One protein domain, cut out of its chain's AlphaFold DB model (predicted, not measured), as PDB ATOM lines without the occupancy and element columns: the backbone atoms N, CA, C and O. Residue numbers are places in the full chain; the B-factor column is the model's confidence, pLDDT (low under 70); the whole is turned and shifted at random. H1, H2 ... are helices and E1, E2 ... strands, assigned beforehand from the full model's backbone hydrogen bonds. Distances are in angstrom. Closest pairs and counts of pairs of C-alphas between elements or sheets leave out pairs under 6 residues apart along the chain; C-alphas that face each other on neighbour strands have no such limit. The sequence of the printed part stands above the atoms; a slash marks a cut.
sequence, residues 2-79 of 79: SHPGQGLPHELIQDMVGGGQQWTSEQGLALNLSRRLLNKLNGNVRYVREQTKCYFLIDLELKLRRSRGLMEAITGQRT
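Overview. This is residues 2 to 79 of the 79 residues of the protein "Phytochrome E" of Cucumis melo var. makuwa (UniProt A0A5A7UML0). A small body is made of a two-stranded hairpin, E1 and E2, with two helices, H1 and H2, lying side by side and packed chiefly near E1; from this body residues 64 to 79 stick out as a long arm that holds the short helix H3. The arm makes much of the length. The printed part has 78 residues with three named helices and two named strands, in the order H1, H2, E1, E2, H3, and the sheet, of order E1 - E2, is antiparallel. The class is mixed, helices and strands. The whole is extended, with a radius of gyration of the C-alphas of 19.7 A and spans of 65 by 32 by 17 A.

Along the chain. E1 is residues 44 to 49, 16.8 A from first to last C-alpha, beginning at C-alpha 44 at (-43.693, -43.134, 4.468). E2 is residues 54 to 59, 16.2 A long. H2, the longest helix, is residues 28 to 40 and 18.1 A long. H1 is residues 10 to 17, 10.3 A long, with C-alpha 10 at (-44.672, -61.481, 5.999). H3 is residues 70 to 75, 9.3 A long, and ends at C-alpha 75 at (-35.404, -14.500, -21.747).

Arrangement. E1 and E2 form a hairpin with a tight link, antiparallel at 157 degrees between their directions. N 44 and O 59 are within hydrogen-bond range at 2.8 A, as are N 57 and O 46 at 2.8 A. The closest C-alphas of H1 and E1 are those of Val 17 and Arg 46, 6.3 A apart. The closest of H2 and E1 are those of Leu 38 and Asn 44, 6.1 A apart. H1 touches H2, with the C-alphas of Met 16 and Leu 31 closest at 5.0 A. Their lines stand at a shallow tilt of 26 degrees, and they run the same way. H1 and E2 are apart; H2 and E2 are only just apart, the closest C-alphas being 8.3 A from each other. H3 touches no helix and is apart from E1. In H1 and H2 every O i to N i+4 pair is within hydrogen-bond range; in H3 0 of 2 are, and 0 of 3 O i to N i+3 pairs.

Size, cuts and confidence. The two C-alphas farthest apart are those of Thr 24 and Thr 79, the chain's last residue, at 66.2 A. Residues 64 to 79, of which 70 to 75 belong to H3, stand free; the body without them has 62 residues and spans 33 by 29 by 14 A. The printed part has no cut and no long link. Mean pLDDT of the printed part is 79.7; residues 2 to 6, 19 to 21 and 68 to 79 are under 70, and the mean of H3 is 56.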
ATOM      1  N   SER A   2     -46.073 -55.346 -11.248       45.34
ATOM      2  CA  SER A   2     -46.996 -55.992 -10.308       45.34
ATOM      3  C   SER A   2     -46.949 -57.496 -10.564       45.34
ATOM      4  O   SER A   2     -47.291 -57.936 -11.658       45.34
ATOM      5  N   HIS A   3     -46.469 -58.273  -9.594       44.44
ATOM      6  CA  HIS A   3     -46.451 -59.734  -9.680       44.44
ATOM      7  C   HIS A   3     -47.848 -60.281  -9.316       44.44
ATOM      8  O   HIS A   3     -48.350 -59.926  -8.244       44.44
ATOM      9  N   PRO A   4     -48.493 -61.115 -10.157       49.66
ATOM     10  CA  PRO A   4     -49.831 -61.660  -9.905       49.66
ATOM     11  C   PRO A   4     -49.769 -62.880  -8.962       49.66
ATOM     12  O   PRO A   4     -50.220 -63.969  -9.305       49.66
ATOM     13  N   GLY A   5     -49.152 -62.715  -7.787       60.91
ATOM     14  CA  GLY A   5     -48.891 -63.793  -6.820       60.91
ATOM     15  C   GLY A   5     -49.437 -63.512  -5.418       60.91
ATOM     16  O   GLY A   5     -50.045 -62.473  -5.172       60.91
ATOM     17  N   GLN A   6     -49.169 -64.424  -4.471       67.62
ATOM     18  CA  GLN A   6     -49.616 -64.381  -3.062       67.62
ATOM     19  C   GLN A   6     -49.146 -63.141  -2.260       67.62
ATOM     20  O   GLN A   6     -49.480 -63.001  -1.082       67.62
ATOM     21  N   GLY A   7     -48.442 -62.199  -2.883       77.44
ATOM     22  CA  GLY A   7     -47.788 -61.078  -2.220       77.44
ATOM     23  C   GLY A   7     -46.400 -61.450  -1.708       77.44
ATOM     24  O   GLY A   7     -45.887 -62.528  -1.998       77.44
ATOM     25  N   LEU A   8     -45.773 -60.530  -0.982       85.31
ATOM     26  CA  LEU A   8     -44.478 -60.764  -0.349       85.31
ATOM     27  C   LEU A   8     -44.636 -61.580   0.947       85.31
ATOM     28  O   LEU A   8     -45.660 -61.441   1.624       85.31
ATOM     29  N   PRO A   9     -43.623 -62.383   1.323       88.12
ATOM     30  CA  PRO A   9     -43.524 -62.975   2.654       88.12
ATOM     31  C   PRO A   9     -43.714 -61.943   3.773       88.12
ATOM     32  O   PRO A   9     -43.282 -60.793   3.653       88.12
ATOM     33  N   HIS A  10     -44.344 -62.363   4.874       85.94
ATOM     34  CA  HIS A  10     -44.672 -61.481   5.999       85.94
ATOM     35  C   HIS A  10     -43.434 -60.804   6.601       85.94
ATOM     36  O   HIS A  10     -43.467 -59.605   6.859       85.94
ATOM     37  N   GLU A  11     -42.334 -61.543   6.733       87.62
ATOM     38  CA  GLU A  11     -41.032 -61.046   7.194       87.62
ATOM     39  C   GLU A  11     -40.510 -59.862   6.360       87.62
ATOM     40  O   GLU A  11     -40.098 -58.845   6.910       87.62
ATOM     41  N   LEU A  12     -40.646 -59.901   5.028       89.44
ATOM     42  CA  LEU A  12     -40.227 -58.791   4.158       89.44
ATOM     43  C   LEU A  12     -41.106 -57.555   4.345       89.44
ATOM     44  O   LEU A  12     -40.630 -56.419   4.298       89.44
ATOM     45  N   ILE A  13     -42.406 -57.771   4.549       90.12
ATOM     46  CA  ILE A  13     -43.350 -56.686   4.822       90.12
ATOM     47  C   ILE A  13     -43.025 -56.058   6.181       90.12
ATOM     48  O   ILE A  13     -43.002 -54.831   6.298       90.12
ATOM     49  N   GLN A  14     -42.734 -56.883   7.188       88.62
ATOM     50  CA  GLN A  14     -42.370 -56.439   8.526       88.62
ATOM     51  C   GLN A  14     -41.034 -55.693   8.535       88.62
ATOM     52  O   GLN A  14     -40.940 -54.656   9.180       88.62
ATOM     53  N   ASP A  15     -40.035 -56.130   7.777       90.00
ATOM     54  CA  ASP A  15     -38.741 -55.447   7.737       90.00
ATOM     55  C   ASP A  15     -38.832 -54.065   7.055       90.00
ATOM     56  O   ASP A  15     -38.176 -53.105   7.478       90.00
ATOM     57  N   MET A  16     -39.697 -53.924   6.041       90.06
ATOM     58  CA  MET A  16     -39.905 -52.663   5.316       90.06
ATOM     59  C   MET A  16     -40.855 -51.690   6.037       90.06
ATOM     60  O   MET A  16     -40.611 -50.483   6.044       90.06
ATOM     61  N   VAL A  17     -41.939 -52.187   6.643       88.06
ATOM     62  CA  VAL A  17     -42.995 -51.361   7.269       88.06
ATOM     63  C   VAL A  17     -42.857 -51.308   8.796       88.06
ATOM     64  O   VAL A  17     -43.129 -50.280   9.417       88.06
ATOM     65  N   GLY A  18     -42.420 -52.397   9.424       78.50
ATOM     66  CA  GLY A  18     -42.368 -52.574  10.875       78.50
ATOM     67  C   GLY A  18     -41.171 -51.877  11.517       78.50
ATOM     68  O   GLY A  18     -40.021 -52.215  11.274       78.50
ATOM     69  N   GLY A  19     -41.443 -50.906  12.391       65.12
ATOM     70  CA  GLY A  19     -40.487 -49.975  13.009       65.12
ATOM     71  C   GLY A  19     -39.303 -50.547  13.813       65.12
ATOM     72  O   GLY A  19     -38.492 -49.755  14.290       65.12
ATOM     73  N   GLY A  20     -39.182 -51.868  13.966       68.12
ATOM     74  CA  GLY A  20     -38.259 -52.533  14.894       68.12
ATOM     75  C   GLY A  20     -36.765 -52.470  14.540       68.12
ATOM     76  O   GLY A  20     -36.376 -52.095  13.432       68.12
ATOM     77  N   GLN A  21     -35.937 -52.839  15.525       64.94
ATOM     78  CA  GLN A  21     -34.474 -53.013  15.428       64.94
ATOM     79  C   GLN A  21     -34.059 -54.435  15.014       64.94
ATOM     80  O   GLN A  21     -32.902 -54.654  14.676       64.94
ATOM     81  N   GLN A  22     -34.982 -55.396  15.063       73.25
ATOM     82  CA  GLN A  22     -34.729 -56.783  14.684       73.25
ATOM     83  C   GLN A  22     -35.330 -57.050  13.310       73.25
ATOM     84  O   GLN A  22     -36.513 -56.788  13.091       73.25
ATOM     85  N   TRP A  23     -34.488 -57.540  12.408       80.62
ATOM     86  CA  TRP A  23     -34.872 -57.979  11.075       80.62
ATOM     87  C   TRP A  23     -35.248 -59.450  11.103       80.62
ATOM     88  O   TRP A  23     -34.635 -60.238  11.825       80.62
ATOM     89  N   THR A  24     -36.260 -59.790  10.325       80.12
ATOM     90  CA  THR A  24     -36.842 -61.131  10.284       80.12
ATOM     91  C   THR A  24     -36.468 -61.886   9.012       80.12
ATOM     92  O   THR A  24     -36.581 -63.107   9.002       80.12
ATOM     93  N   SER A  25     -35.949 -61.196   7.987       85.50
ATOM     94  CA  SER A  25     -35.472 -61.802   6.743       85.50
ATOM     95  C   SER A  25     -33.994 -61.527   6.445       85.50
ATOM     96  O   SER A  25     -33.372 -60.608   6.987       85.50
ATOM     97  N   GLU A  26     -33.443 -62.278   5.487       86.00
ATOM     98  CA  GLU A  26     -32.098 -62.041   4.942       86.00
ATOM     99  C   GLU A  26     -31.947 -60.646   4.309       86.00
ATOM    100  O   GLU A  26     -30.871 -60.047   4.346       86.00
ATOM    101  N   GLN A  27     -33.022 -60.097   3.735       87.38
ATOM    102  CA  GLN A  27     -33.017 -58.777   3.098       87.38
ATOM    103  C   GLN A  27     -33.305 -57.635   4.083       87.38
ATOM    104  O   GLN A  27     -33.304 -56.464   3.683       87.38
ATOM    105  N   GLY A  28     -33.536 -57.932   5.362       87.44
ATOM    106  CA  GLY A  28     -34.043 -56.955   6.314       87.44
ATOM    107  C   GLY A  28     -33.124 -55.763   6.576       87.44
ATOM    108  O   GLY A  28     -33.614 -54.644   6.727       87.44
ATOM    109  N   LEU A  29     -31.798 -55.941   6.503       88.12
ATOM    110  CA  LEU A  29     -30.844 -54.824   6.580       88.12
ATOM    111  C   LEU A  29     -31.071 -53.806   5.451       88.12
ATOM    112  O   LEU A  29     -31.124 -52.598   5.694       88.12
ATOM    113  N   ALA A  30     -31.216 -54.294   4.215       90.88
ATOM    114  CA  ALA A  30     -31.425 -53.446   3.046       90.88
ATOM    115  C   ALA A  30     -32.786 -52.736   3.120       90.88
ATOM    116  O   ALA A  30     -32.857 -51.524   2.921       90.88
ATOM    117  N   LEU A  31     -33.844 -53.464   3.490       91.50
ATOM    118  CA  LEU A  31     -35.195 -52.911   3.642       91.50
ATOM    119  C   LEU A  31     -35.268 -51.863   4.760       91.50
ATOM    120  O   LEU A  31     -35.865 -50.798   4.587       91.50
ATOM    121  N   ASN A  32     -34.586 -52.100   5.881       87.44
ATOM    122  CA  ASN A  32     -34.494 -51.132   6.966       87.44
ATOM    123  C   ASN A  32     -33.768 -49.858   6.539       87.44
ATOM    124  O   ASN A  32     -34.238 -48.757   6.840       87.44
ATOM    125  N   LEU A  33     -32.651 -49.989   5.815       90.06
ATOM    126  CA  LEU A  33     -31.940 -48.838   5.271       90.06
ATOM    127  C   LEU A  33     -32.848 -48.033   4.333       90.06
ATOM    128  O   LEU A  33     -32.955 -46.816   4.497       90.06
ATOM    129  N   SER A  34     -33.558 -48.698   3.416       91.69
ATOM    130  CA  SER A  34     -34.535 -48.055   2.531       91.69
ATOM    131  C   SER A  34     -35.617 -47.308   3.314       91.69
ATOM    132  O   SER A  34     -35.860 -46.132   3.041       91.69
ATOM    133  N   ARG A  35     -36.213 -47.923   4.344       90.88
ATOM    134  CA  ARG A  35     -37.207 -47.258   5.203       90.88
ATOM    135  C   ARG A  35     -36.623 -46.052   5.935       90.88
ATOM    136  O   ARG A  35     -37.256 -45.003   6.007       90.88
ATOM    137  N   ARG A  36     -35.413 -46.171   6.485       90.50
ATOM    138  CA  ARG A  36     -34.743 -45.058   7.178       90.50
ATOM    139  C   ARG A  36     -34.475 -43.891   6.232       90.50
ATOM    140  O   ARG A  36     -34.638 -42.747   6.653       90.50
ATOM    141  N   LEU A  37     -34.107 -44.165   4.981       92.25
ATOM    142  CA  LEU A  37     -33.960 -43.139   3.948       92.25
ATOM    143  C   LEU A  37     -35.296 -42.462   3.638       92.25
ATOM    144  O   LEU A  37     -35.354 -41.234   3.658       92.25
ATOM    145  N   LEU A  38     -36.369 -43.234   3.439       92.44
ATOM    146  CA  LEU A  38     -37.715 -42.682   3.249       92.44
ATOM    147  C   LEU A  38     -38.109 -41.770   4.416       92.44
ATOM    148  O   LEU A  38     -38.465 -40.619   4.188       92.44
ATOM    149  N   ASN A  39     -37.916 -42.220   5.657       90.25
ATOM    150  CA  ASN A  39     -38.210 -41.420   6.848       90.25
ATOM    151  C   ASN A  39     -37.395 -40.115   6.900       90.25
ATOM    152  O   ASN A  39     -37.904 -39.083   7.331       90.25
ATOM    153  N   LYS A  40     -36.125 -40.133   6.467       91.56
ATOM    154  CA  LYS A  40     -35.283 -38.923   6.389       91.56
ATOM    155  C   LYS A  40     -35.750 -37.939   5.321       91.56
ATOM    156  O   LYS A  40     -35.478 -36.750   5.448       91.56
ATOM    157  N   LEU A  41     -36.445 -38.427   4.302       92.00
ATOM    158  CA  LEU A  41     -37.044 -37.639   3.232       92.00
ATOM    159  C   LEU A  41     -38.508 -37.273   3.527       92.00
ATOM    160  O   LEU A  41     -39.261 -36.995   2.599       92.00
ATOM    161  N   ASN A  42     -38.927 -37.305   4.799       91.00
ATOM    162  CA  ASN A  42     -40.322 -37.086   5.204       91.00
ATOM    163  C   ASN A  42     -41.324 -38.014   4.489       91.00
ATOM    164  O   ASN A  42     -42.512 -37.712   4.401       91.00
ATOM    165  N   GLY A  43     -40.848 -39.147   3.978       93.44
ATOM    166  CA  GLY A  43     -41.661 -40.147   3.316       93.44
ATOM    167  C   GLY A  43     -42.153 -41.227   4.263       93.44
ATOM    168  O   GLY A  43     -41.628 -41.423   5.361       93.44
ATOM    169  N   ASN A  44     -43.156 -41.960   3.802       93.31
ATOM    170  CA  ASN A  44     -43.693 -43.134   4.468       93.31
ATOM    171  C   ASN A  44     -43.850 -44.287   3.466       93.31
ATOM    172  O   ASN A  44     -43.824 -44.091   2.250       93.31
ATOM    173  N   VAL A  45     -43.996 -45.502   3.991       93.69
ATOM    174  CA  VAL A  45     -44.278 -46.698   3.197       93.69
ATOM    175  C   VAL A  45     -45.394 -47.502   3.849       93.69
ATOM    176  O   VAL A  45     -45.434 -47.659   5.070       93.69
ATOM    177  N   ARG A  46     -46.302 -48.031   3.028       93.31
ATOM    178  CA  ARG A  46     -47.372 -48.947   3.434       93.31
ATOM    179  C   ARG A  46     -47.422 -50.125   2.478       93.31
ATOM    180  O   ARG A  46     -47.144 -49.973   1.294       93.31
ATOM    181  N   TYR A  47     -47.801 -51.296   2.973       91.56
ATOM    182  CA  TYR A  47     -48.060 -52.452   2.122       91.56
ATOM    183  C   TYR A  47     -49.560 -52.571   1.854       91.56
ATOM    184  O   TYR A  47     -50.357 -52.604   2.790       91.56
ATOM    185  N   VAL A  48     -49.939 -52.611   0.578       91.81
ATOM    186  CA  VAL A  48     -51.330 -52.706   0.129       91.81
ATOM    187  C   VAL A  48     -51.533 -54.043  -0.575       91.81
ATOM    188  O   VAL A  48     -50.756 -54.422  -1.455       91.81
ATOM    189  N   ARG A  49     -52.599 -54.749  -0.189       88.12
ATOM    190  CA  ARG A  49     -53.032 -56.014  -0.789       88.12
ATOM    191  C   ARG A  49     -54.443 -55.851  -1.338       88.12
ATOM    192  O   ARG A  49     -55.394 -55.699  -0.578       88.12
ATOM    193  N   GLU A  50     -54.558 -55.887  -2.655       88.69
ATOM    194  CA  GLU A  50     -55.820 -55.902  -3.388       88.69
ATOM    195  C   GLU A  50     -56.063 -57.290  -3.997       88.69
ATOM    196  O   GLU A  50     -55.199 -58.166  -3.956       88.69
ATOM    197  N   GLN A  51     -57.244 -57.492  -4.585       82.31
ATOM    198  CA  GLN A  51     -57.671 -58.788  -5.129       82.31
ATOM    199  C   GLN A  51     -56.706 -59.358  -6.182       82.31
ATOM    200  O   GLN A  51     -56.538 -60.571  -6.262       82.31
ATOM    201  N   THR A  52     -56.060 -58.499  -6.977       82.94
ATOM    202  CA  THR A  52     -55.209 -58.910  -8.110       82.94
ATOM    203  C   THR A  52     -53.769 -58.409  -8.020       82.94
ATOM    204  O   THR A  52     -52.952 -58.730  -8.882       82.94
ATOM    205  N   LYS A  53     -53.432 -57.616  -6.995       83.75
ATOM    206  CA  LYS A  53     -52.098 -57.025  -6.852       83.75
ATOM    207  C   LYS A  53     -51.726 -56.789  -5.397       83.75
ATOM    208  O   LYS A  53     -52.551 -56.415  -4.569       83.75
ATOM    209  N   CYS A  54     -50.440 -56.938  -5.122       87.31
ATOM    210  CA  CYS A  54     -49.817 -56.523  -3.876       87.31
ATOM    211  C   CYS A  54     -48.683 -55.552  -4.197       87.31
ATOM    212  O   CYS A  54     -47.938 -55.783  -5.153       87.31
ATOM    213  N   TYR A  55     -48.546 -54.474  -3.429       89.38
ATOM    214  CA  TYR A  55     -47.502 -53.478  -3.666       89.38
ATOM    215  C   TYR A  55     -47.163 -52.683  -2.406       89.38
ATOM    216  O   TYR A  55     -47.986 -52.522  -1.504       89.38
ATOM    217  N   PHE A  56     -45.944 -52.146  -2.364       91.25
ATOM    218  CA  PHE A  56     -45.606 -51.070  -1.443       91.25
ATOM    219  C   PHE A  56     -46.044 -49.738  -2.046       91.25
ATOM    220  O   PHE A  56     -45.664 -49.403  -3.167       91.25
ATOM    221  N   LEU A  57     -46.846 -48.986  -1.302       93.75
ATOM    222  CA  LEU A  57     -47.166 -47.597  -1.587       93.75
ATOM    223  C   LEU A  57     -46.184 -46.717  -0.816       93.75
ATOM    224  O   LEU A  57     -46.067 -46.866   0.400       93.75
ATOM    225  N   ILE A  58     -45.484 -45.833  -1.523       94.38
ATOM    226  CA  ILE A  58     -44.518 -44.899  -0.943       94.38
ATOM    227  C   ILE A  58     -45.021 -43.485  -1.200       94.38
ATOM    228  O   ILE A  58     -45.138 -43.076  -2.353       94.38
ATOM    229  N   ASP A  59     -45.264 -42.750  -0.121       94.19
ATOM    230  CA  ASP A  59     -45.577 -41.327  -0.167       94.19
ATOM    231  C   ASP A  59     -44.309 -40.557   0.235       94.19
ATOM    232  O   ASP A  59     -43.678 -40.897   1.236       94.19
ATOM    233  N   LEU A  60     -43.893 -39.556  -0.544       93.38
ATOM    234  CA  LEU A  60     -42.629 -38.833  -0.347       93.38
ATOM    235  C   LEU A  60     -42.785 -37.364  -0.752       93.38
ATOM    236  O   LEU A  60     -43.355 -37.073  -1.804       93.38
ATOM    237  N   GLU A  61     -42.219 -36.448   0.031       88.00
ATOM    238  CA  GLU A  61     -42.174 -35.024  -0.301       88.00
ATOM    239  C   GLU A  61     -40.751 -34.617  -0.705       88.00
ATOM    240  O   GLU A  61     -39.806 -34.719   0.077       88.00
ATOM    241  N   LEU A  62     -40.577 -34.145  -1.943       85.50
ATOM    242  CA  LEU A  62     -39.274 -33.739  -2.473       85.50
ATOM    243  C   LEU A  62     -39.262 -32.262  -2.856       85.50
ATOM    244  O   LEU A  62     -40.088 -31.791  -3.637       85.50
ATOM    245  N   LYS A  63     -38.245 -31.536  -2.384       83.12
ATOM    246  CA  LYS A  63     -37.973 -30.174  -2.849       83.12
ATOM    247  C   LYS A  63     -37.338 -30.233  -4.235       83.12
ATOM    248  O   LYS A  63     -36.182 -30.633  -4.370       83.12
ATOM    249  N   LEU A  64     -38.054 -29.778  -5.262       83.44
ATOM    250  CA  LEU A  64     -37.438 -29.559  -6.568       83.44
ATOM    251  C   LEU A  64     -36.486 -28.366  -6.489       83.44
ATOM    252  O   LEU A  64     -36.897 -27.216  -6.316       83.44
ATOM    253  N   ARG A  65     -35.195 -28.627  -6.679       83.50
ATOM    254  CA  ARG A  65     -34.232 -27.561  -6.925       83.50
ATOM    255  C   ARG A  65     -34.365 -27.141  -8.388       83.50
ATOM    256  O   ARG A  65     -34.023 -27.914  -9.277       83.50
ATOM    257  N   ARG A  66     -34.827 -25.914  -8.651       75.94
ATOM    258  CA  ARG A  66     -34.706 -25.334  -9.997       75.94
ATOM    259  C   ARG A  66     -33.219 -25.181 -10.308       75.94
ATOM    260  O   ARG A  66     -32.496 -24.506  -9.571       75.94
ATOM    261  N   SER A  67     -32.743 -25.837 -11.363       75.88
ATOM    262  CA  SER A  67     -31.421 -25.545 -11.910       75.88
ATOM    263  C   SER A  67     -31.426 -24.089 -12.386       75.88
ATOM    264  O   SER A  67     -32.391 -23.625 -12.995       75.88
ATOM    265  N   ARG A  68     -30.361 -23.338 -12.083       65.31
ATOM    266  CA  ARG A  68     -30.250 -21.911 -12.443       65.31
ATOM    267  C   ARG A  68     -30.323 -21.645 -13.959       65.31
ATOM    268  O   ARG A  68     -30.474 -20.497 -14.341       65.31
ATOM    269  N   GLY A  69     -30.266 -22.676 -14.805       59.97
ATOM    270  CA  GLY A  69     -30.220 -22.544 -16.264       59.97
ATOM    271  C   GLY A  69     -31.565 -22.398 -16.986       59.97
ATOM    272  O   GLY A  69     -31.560 -22.131 -18.180       59.97
ATOM    273  N   LEU A  70     -32.725 -22.551 -16.327       57.81
ATOM    274  CA  LEU A  70     -34.007 -22.455 -17.053       57.81
ATOM    275  C   LEU A  70     -34.473 -21.004 -17.295       57.81
ATOM    276  O   LEU A  70     -35.310 -20.778 -18.157       57.81
ATOM    277  N   MET A  71     -33.937 -20.008 -16.577       52.88
ATOM    278  CA  MET A  71     -34.300 -18.597 -16.811       52.88
ATOM    279  C   MET A  71     -33.552 -17.966 -18.000       52.88
ATOM    280  O   MET A  71     -34.060 -17.016 -18.595       52.88
ATOM    281  N   GLU A  72     -32.390 -18.505 -18.391       52.72
ATOM    282  CA  GLU A  72     -31.623 -18.002 -19.545       52.72
ATOM    283  C   GLU A  72     -32.250 -18.416 -20.885       52.72
ATOM    284  O   GLU A  72     -32.229 -17.643 -21.839       52.72
ATOM    285  N   ALA A  73     -32.909 -19.579 -20.950       55.69
ATOM    286  CA  ALA A  73     -33.552 -20.056 -22.178       55.69
ATOM    287  C   ALA A  73     -34.874 -19.335 -22.516       55.69
ATOM    288  O   ALA A  73     -35.286 -19.330 -23.672       55.69
ATOM    289  N   ILE A  74     -35.544 -18.720 -21.532       57.00
ATOM    290  CA  ILE A  74     -36.867 -18.091 -21.731       57.00
ATOM    291  C   ILE A  74     -36.735 -16.579 -22.007       57.00
ATOM    292  O   ILE A  74     -37.610 -15.985 -22.629       57.00
ATOM    293  N   THR A  75     -35.617 -15.957 -21.611       60.25
ATOM    294  CA  THR A  75     -35.404 -14.500 -21.747       60.25
ATOM    295  C   THR A  75     -34.553 -14.120 -22.976       60.25
ATOM    296  O   THR A  75     -34.485 -12.950 -23.334       60.25
ATOM    297  N   GLY A  76     -33.929 -15.087 -23.662       55.75
ATOM    298  CA  GLY A  76     -32.928 -14.839 -24.713       55.75
ATOM    299  C   GLY A  76     -33.408 -14.775 -26.172       55.75
ATOM    300  O   GLY A  76     -32.565 -14.710 -27.059       55.75
ATOM    301  N   GLN A  77     -34.712 -14.806 -26.469       51.53
ATOM    302  CA  GLN A  77     -35.219 -14.725 -27.854       51.53
ATOM    303  C   GLN A  77     -36.134 -13.518 -28.082       51.53
ATOM    304  O   GLN A  77     -37.295 -13.680 -28.445       51.53
ATOM    305  N   ARG A  78     -35.625 -12.300 -27.866       47.19
ATOM    306  CA  ARG A  78     -36.171 -11.062 -28.456       47.19
ATOM    307  C   ARG A  78     -35.074 -10.003 -28.593       47.19
ATOM    308  O   ARG A  78     -35.012  -9.102 -27.768       47.19
ATOM    309  N   THR A  79     -34.258 -10.114 -29.637       45.62
ATOM    310  CA  THR A  79     -33.631  -8.982 -30.347       45.62
ATOM    311  C   THR A  79     -33.314  -9.421 -31.760       45.62
ATOM    312  O   THR A  79     -32.661 -10.483 -31.874       45.62
TER     313      THR A  79